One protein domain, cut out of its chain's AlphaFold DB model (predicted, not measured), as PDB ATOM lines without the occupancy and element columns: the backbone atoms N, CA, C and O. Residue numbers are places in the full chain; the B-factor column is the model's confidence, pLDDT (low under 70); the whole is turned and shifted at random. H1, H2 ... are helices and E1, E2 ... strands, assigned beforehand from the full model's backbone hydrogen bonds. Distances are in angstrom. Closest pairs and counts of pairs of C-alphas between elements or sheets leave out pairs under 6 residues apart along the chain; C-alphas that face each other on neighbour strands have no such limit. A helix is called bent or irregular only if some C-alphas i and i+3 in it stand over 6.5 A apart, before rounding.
ATOM      1  N   LYS A   6      71.173   3.174  24.137       90.62
ATOM      2  CA  LYS A   6      71.180   2.274  22.985       90.62
ATOM      3  C   LYS A   6      72.351   1.313  23.111       90.62
ATOM      4  O   LYS A   6      73.460   1.739  23.430       90.62
ATOM      5  N   ILE A   7      72.113   0.041  22.819       93.12
ATOM      6  CA  ILE A   7      73.165  -0.970  22.731       93.12
ATOM      7  C   ILE A   7      73.511  -1.173  21.255       93.12
ATOM      8  O   ILE A   7      72.622  -1.327  20.421       93.12
ATOM      9  N   GLY A   8      74.801  -1.148  20.927       92.25
ATOM     10  CA  GLY A   8      75.308  -1.421  19.582       92.25
ATOM     11  C   GLY A   8      76.456  -2.425  19.617       92.25
ATOM     12  O   GLY A   8      77.361  -2.298  20.439       92.25
ATOM     13  N   GLY A   9      76.416  -3.425  18.736       92.62
ATOM     14  CA  GLY A   9      77.494  -4.402  18.572       92.62
ATOM     15  C   GLY A   9      78.556  -3.910  17.589       92.62
ATOM     16  O   GLY A   9      78.235  -3.501  16.477       92.62
ATOM     17  N   VAL A  10      79.825  -3.980  17.983       91.50
ATOM     18  CA  VAL A  10      80.988  -3.709  17.133       91.50
ATOM     19  C   VAL A  10      81.750  -5.015  16.947       91.50
ATOM     20  O   VAL A  10      82.235  -5.617  17.909       91.50
ATOM     21  N   LYS A  11      81.846  -5.471  15.697       91.38
ATOM     22  CA  LYS A  11      82.580  -6.682  15.325       91.38
ATOM     23  C   LYS A  11      83.944  -6.290  14.766       91.38
ATOM     24  O   LYS A  11      84.018  -5.559  13.783       91.38
ATOM     25  N   LYS A  12      85.015  -6.787  15.385       90.56
ATOM     26  CA  LYS A  12      86.382  -6.689  14.860       90.56
ATOM     27  C   LYS A  12      86.809  -8.056  14.335       90.56
ATOM     28  O   LYS A  12      86.460  -9.076  14.923       90.56
ATOM     29  N   GLU A  13      87.536  -8.072  13.224       87.12
ATOM     30  CA  GLU A  13      88.045  -9.301  12.612       87.12
ATOM     31  C   GLU A  13      88.872 -10.109  13.624       87.12
ATOM     32  O   GLU A  13      89.721  -9.545  14.314       87.12
ATOM     33  N   ASN A  14      88.584 -11.408  13.748       91.56
ATOM     34  CA  ASN A  14      89.154 -12.335  14.741       91.56
ATOM     35  C   ASN A  14      88.804 -12.067  16.220       91.56
ATOM     36  O   ASN A  14      89.385 -12.693  17.105       91.56
ATOM     37  N   TYR A  15      87.831 -11.197  16.517       90.50
ATOM     38  CA  TYR A  15      87.336 -10.971  17.879       90.50
ATOM     39  C   TYR A  15      85.844 -11.288  18.007       90.50
ATOM     40  O   TYR A  15      85.070 -11.224  17.050       90.50
ATOM     41  N   ARG A  16      85.431 -11.606  19.240       92.12
ATOM     42  CA  ARG A  16      84.011 -11.664  19.607       92.12
ATOM     43  C   ARG A  16      83.378 -10.278  19.455       92.12
ATOM     44  O   ARG A  16      84.067  -9.262  19.529       92.12
ATOM     45  N   ILE A  17      82.062 -10.249  19.252       93.75
ATOM     46  CA  ILE A  17      81.306  -8.995  19.184       93.75
ATOM     47  C   ILE A  17      81.432  -8.276  20.531       93.75
ATOM     48  O   ILE A  17      81.118  -8.843  21.577       93.75
ATOM     49  N   CYS A  18      81.885  -7.026  20.491       93.81
ATOM     50  CA  CYS A  18      81.902  -6.141  21.646       93.81
ATOM     51  C   CYS A  18      80.636  -5.289  21.630       93.81
ATOM     52  O   CYS A  18      80.339  -4.646  20.626       93.81
ATOM     53  N   TYR A  19      79.901  -5.252  22.735       93.69
ATOM     54  CA  TYR A  19      78.705  -4.421  22.852       93.69
ATOM     55  C   TYR A  19      79.034  -3.108  23.557       93.69
ATOM     56  O   TYR A  19      79.673  -3.090  24.608       93.69
ATOM     57  N   HIS A  20      78.576  -2.005  22.976       93.31
ATOM     58  CA  HIS A  20      78.716  -0.665  23.524       93.31
ATOM     59  C   HIS A  20      77.350  -0.131  23.941       93.31
ATOM     60  O   HIS A  20      76.405  -0.155  23.154       93.31
ATOM     61  N   VAL A  21      77.272   0.405  25.158       92.56
ATOM     62  CA  VAL A  21      76.119   1.173  25.633       92.56
ATOM     63  C   VAL A  21      76.371   2.648  25.336       92.56
ATOM     64  O   VAL A  21      77.399   3.200  25.728       92.56
ATOM     65  N   SER A  22      75.438   3.288  24.638       93.56
ATOM     66  CA  SER A  22      75.497   4.701  24.266       93.56
ATOM     67  C   SER A  22      74.366   5.472  24.937       93.56
ATOM     68  O   SER A  22      73.200   5.117  24.778       93.56
ATOM     69  N   ILE A  23      74.707   6.544  25.654       93.38
ATOM     70  CA  ILE A  23      73.749   7.452  26.299       93.38
ATOM     71  C   ILE A  23      73.806   8.794  25.572       93.38
ATOM     72  O   ILE A  23      74.837   9.473  25.544       93.38
ATOM     73  N   GLN A  24      72.696   9.157  24.940       89.88
ATOM     74  CA  GLN A  24      72.586  10.338  24.092       89.88
ATOM     75  C   GLN A  24      71.476  11.260  24.586       89.88
ATOM     76  O   GLN A  24      70.477  10.817  25.148       89.88
ATOM     77  N   GLY A  25      71.649  12.551  24.316       89.19
ATOM     78  CA  GLY A  25      70.755  13.593  24.799       89.19
ATOM     79  C   GLY A  25      71.233  14.184  26.121       89.19
ATOM     80  O   GLY A  25      71.804  13.499  26.968       89.19
ATOM     81  N   LYS A  26      70.996  15.489  26.268       91.50
ATOM     82  CA  LYS A  26      71.403  16.280  27.433       91.50
ATOM     83  C   LYS A  26      70.888  15.666  28.736       91.50
ATOM     84  O   LYS A  26      71.685  15.344  29.610       91.50
ATOM     85  N   GLU A  27      69.575  15.465  28.819       89.75
ATOM     86  CA  GLU A  27      68.906  14.993  30.036       89.75
ATOM     87  C   GLU A  27      69.394  13.603  30.456       89.75
ATOM     88  O   GLU A  27      69.753  13.390  31.610       89.75
ATOM     89  N   GLU A  28      69.507  12.671  29.511       91.69
ATOM     90  CA  GLU A  28      69.929  11.295  29.799       91.69
ATOM     91  C   GLU A  28      71.395  11.213  30.243       91.69
ATOM     92  O   GLU A  28      71.734  10.462  31.159       91.69
ATOM     93  N   GLN A  29      72.270  12.033  29.650       94.31
ATOM     94  CA  GLN A  29      73.662  12.131  30.090       94.31
ATOM     95  C   GLN A  29      73.772  12.749  31.486       94.31
ATOM     96  O   GLN A  29      74.545  12.253  32.303       94.31
ATOM     97  N   LEU A  30      72.990  13.792  31.786       94.25
ATOM     98  CA  LEU A  30      72.949  14.386  33.125       94.25
ATOM     99  C   LEU A  30      72.423  13.386  34.161       94.25
ATOM    100  O   LEU A  30      73.060  13.214  35.199       94.25
ATOM    101  N   LYS A  31      71.330  12.667  33.870       93.12
ATOM    102  CA  LYS A  31      70.811  11.594  34.736       93.12
ATOM    103  C   LYS A  31      71.883  10.542  35.011       93.12
ATOM    104  O   LYS A  31      72.114  10.204  36.168       93.12
ATOM    105  N   PHE A  32      72.578  10.058  33.979       95.38
ATOM    106  CA  PHE A  32      73.647   9.075  34.157       95.38
ATOM    107  C   PHE A  32      74.787   9.604  35.026       95.38
ATOM    108  O   PHE A  32      75.204   8.931  35.964       95.38
ATOM    109  N   LEU A  33      75.285  10.807  34.743       94.81
ATOM    110  CA  LEU A  33      76.404  11.390  35.482       94.81
ATOM    111  C   LEU A  33      76.066  11.652  36.955       94.81
ATOM    112  O   LEU A  33      76.944  11.485  37.798       94.81
ATOM    113  N   ASN A  34      74.818  12.026  37.252       93.31
ATOM    114  CA  ASN A  34      74.357  12.305  38.610       93.31
ATOM    115  C   ASN A  34      73.984  11.040  39.400       93.31
ATOM    116  O   ASN A  34      74.250  10.981  40.595       93.31
ATOM    117  N   LEU A  35      73.367  10.041  38.757       93.50
ATOM    118  CA  LEU A  35      72.843   8.850  39.442       93.50
ATOM    119  C   LEU A  35      73.815   7.667  39.448       93.50
ATOM    120  O   LEU A  35      73.817   6.885  40.392       93.50
ATOM    121  N   VAL A  36      74.605   7.505  38.383       93.44
ATOM    122  CA  VAL A  36      75.532   6.371  38.210       93.44
ATOM    123  C   VAL A  36      76.977   6.844  38.327       93.44
ATOM    124  O   VAL A  36      77.767   6.294  39.092       93.44
ATOM    125  N   GLY A  37      77.331   7.878  37.564       90.62
ATOM    126  CA  GLY A  37      78.685   8.401  37.493       90.62
ATOM    127  C   GLY A  37      79.713   7.376  36.997       90.62
ATOM    128  O   GLY A  37      79.414   6.428  36.273       90.62
ATOM    129  N   CYS A  38      80.969   7.608  37.371       90.62
ATOM    130  CA  CYS A  38      82.127   6.794  37.015       90.62
ATOM    131  C   CYS A  38      83.114   6.808  38.180       90.62
ATOM    132  O   CYS A  38      83.401   7.871  38.734       90.62
ATOM    133  N   TYR A  39      83.714   5.663  38.496       87.50
ATOM    134  CA  TYR A  39      84.749   5.592  39.525       87.50
ATOM    135  C   TYR A  39      86.154   5.921  38.978       87.50
ATOM    136  O   TYR A  39      86.418   5.899  37.770       87.50
ATOM    137  N   GLY A  40      87.087   6.233  39.881       90.56
ATOM    138  CA  GLY A  40      88.504   6.429  39.567       90.56
ATOM    139  C   GLY A  40      88.822   7.739  38.835       90.56
ATOM    140  O   GLY A  40      88.147   8.756  38.988       90.56
ATOM    141  N   LYS A  41      89.892   7.736  38.025       90.25
ATOM    142  CA  LYS A  41      90.405   8.947  37.346       90.25
ATOM    143  C   LYS A  41      89.360   9.620  36.445       90.25
ATOM    144  O   LYS A  41      89.352  10.842  36.349       90.25
ATOM    145  N   ARG A  42      88.465   8.839  35.824       88.12
ATOM    146  CA  ARG A  42      87.382   9.354  34.966       88.12
ATOM    147  C   ARG A  42      86.280  10.052  35.771       88.12
ATOM    148  O   ARG A  42      85.728  11.031  35.284       88.12
ATOM    149  N   GLY A  43      86.030   9.625  37.010       90.75
ATOM    150  CA  GLY A  43      85.063  10.264  37.911       90.75
ATOM    151  C   GLY A  43      85.394  11.722  38.230       90.75
ATOM    152  O   GLY A  43      84.508  12.568  38.294       90.75
ATOM    153  N   LYS A  44      86.688  12.059  38.303       94.25
ATOM    154  CA  LYS A  44      87.154  13.440  38.528       94.25
ATOM    155  C   LYS A  44      86.727  14.417  37.422       94.25
ATOM    156  O   LYS A  44      86.726  15.624  37.643       94.25
ATOM    157  N   LEU A  45      86.371  13.912  36.238       94.38
ATOM    158  CA  LEU A  45      85.920  14.724  35.107       94.38
ATOM    159  C   LEU A  45      84.418  15.035  35.156       94.38
ATOM    160  O   LEU A  45      83.984  15.948  34.454       94.38
ATOM    161  N   ILE A  46      83.632  14.325  35.974       94.56
ATOM    162  CA  ILE A  46      82.164  14.433  36.005       94.56
ATOM    163  C   ILE A  46      81.684  15.874  36.224       94.56
ATOM    164  O   ILE A  46      80.892  16.339  35.404       94.56
ATOM    165  N   PRO A  47      82.196  16.646  37.209       94.94
ATOM    166  CA  PRO A  47      81.728  18.018  37.413       94.94
ATOM    167  C   PRO A  47      81.968  18.920  36.196       94.94
ATOM    168  O   PRO A  47      81.163  19.796  35.891       94.94
ATOM    169  N   LYS A  48      83.071  18.698  35.467       95.19
ATOM    170  CA  LYS A  48      83.374  19.431  34.231       95.19
ATOM    171  C   LYS A  48      82.430  19.024  33.099       95.19
ATOM    172  O   LYS A  48      81.996  19.887  32.341       95.19
ATOM    173  N   LEU A  49      82.119  17.733  32.981       94.44
ATOM    174  CA  LEU A  49      81.195  17.214  31.971       94.44
ATOM    175  C   LEU A  49      79.779  17.750  32.182       94.44
ATOM    176  O   LEU A  49      79.202  18.260  31.227       94.44
ATOM    177  N   ILE A  50      79.267  17.728  33.417       95.50
ATOM    178  CA  ILE A  50      77.950  18.284  33.770       95.50
ATOM    179  C   ILE A  50      77.852  19.748  33.327       95.50
ATOM    180  O   ILE A  50      76.994  20.077  32.512       95.50
ATOM    181  N   ARG A  51      78.811  20.598  33.728       95.81
ATOM    182  CA  ARG A  51      78.839  22.022  33.332       95.81
ATOM    183  C   ARG A  51      78.873  22.239  31.820       95.81
ATOM    184  O   ARG A  51      78.381  23.250  31.327       95.81
ATOM    185  N   ASN A  52      79.522  21.345  31.076       95.38
ATOM    186  CA  ASN A  52      79.577  21.438  29.619       95.38
ATOM    187  C   ASN A  52      78.248  21.018  28.984       95.38
ATOM    188  O   ASN A  52      77.784  21.687  28.064       95.38
ATOM    189  N   ILE A  53      77.628  19.949  29.486       94.38
ATOM    190  CA  ILE A  53      76.347  19.433  28.996       94.38
ATOM    191  C   ILE A  53      75.208  20.414  29.306       94.38
ATOM    192  O   ILE A  53      74.355  20.647  28.453       94.38
ATOM    193  N   GLU A  54      75.216  21.060  30.472       93.75
ATOM    194  CA  GLU A  54      74.223  22.073  30.862       93.75
ATOM    195  C   GLU A  54      74.128  23.239  29.868       93.75
ATOM    196  O   GLU A  54      73.035  23.766  29.644       93.75
ATOM    197  N   LYS A  55      75.240  23.595  29.213       94.31
ATOM    198  CA  LYS A  55      75.301  24.657  28.194       94.31
ATOM    199  C   LYS A  55      74.724  24.242  26.841       94.31
ATOM    200  O   LYS A  55      74.451  25.102  26.008       94.31
ATOM    201  N   ILE A  56      74.558  22.945  26.595       91.94
ATOM    202  CA  ILE A  56      74.015  22.439  25.335       91.94
ATOM    203  C   ILE A  56      72.505  22.693  25.320       91.94
ATOM    204  O   ILE A  56      71.794  22.410  26.290       91.94
TER     205      ILE A  56
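Overview. This is residues 6 to 56 of the 231 residues of an uncharacterized protein of Candidatus Nealsonbacteria bacterium RIFOXYC1_FULL_40_7 (UniProt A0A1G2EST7). Two hairpins follow one another, a narrow two-stranded ribbon of E1 and E2 at one end of the longest axis and a pair of helices, H1 and H2, at the other, joined by the short stretch of residues 23 to 25. The ribbon makes much of the length, with the turn at Asn 14 at its far tip, and no helix covers E1. The printed part has 51 residues with two named strands and then two named helices, in the order E1, E2, H1, H2; the sheet's order is E1 - E2, antiparallel, and the class is mixed, helices and strands. The whole is loose, with a radius of gyration of the C-alphas of 14.0 A, and elongated, spanning 40 by 24 by 17 A.

Arrangement. E1, residues 6 to 10, and E2, residues 18 to 22, are antiparallel neighbours and form a hairpin, with 151 degrees between their directions. C-alphas 9 and 19, which face each other, are 4.4 A apart. N 6 and O 22 are within hydrogen-bond range at 2.9 A, and N 10 and O 18 at 2.8 A. A tight link of 3 residues leads from E2 to H1, residues 26 to 35. H1 and H2, residues 40 to 54, touch and form a helical hairpin; their closest C-alphas, those of Lys 26 and Ile 53, are 6.1 A apart. Their lines stand at a steep tilt of 36 degrees, only just beyond shallow, and run opposite ways. E1 is apart from H1 and from H2, and E2 is apart from H2. In H1 every O i to N i+4 pair is within hydrogen-bond range; in H2 6 of 11 are.

Along the chain. E1 begins at C-alpha 6, (71.180, 2.274, 22.985), and is 12.9 A long from first to last C-alpha. E2 is also 12.9 A long and ends at C-alpha 22, (75.497, 4.701, 24.266). H1 has 10 residues and is 14.2 A long. H2, the longest helix with 15 residues, is 22.9 A long and ends at C-alpha 54, (74.223, 22.073, 30.862). H2 is irregular: C-alphas 44 and 47 are 7.2 A apart, against about 5 A in a regular helix, and its line is a rough one.

Size, cuts and confidence. The two C-alphas farthest apart, those of Asn 14 and Lys 55, are 41.7 A apart, while those of Lys 6 and Ile 56, the first and last printed, are 20.5 A apart. The printed part has no cut. The links from E2 to H1 and from H1 to H2 are tight, the link from E1 to E2, with 7 residues, is short, and no link is long. The mean pLDDT of the printed part is 92.5, and no printed residue is under 70.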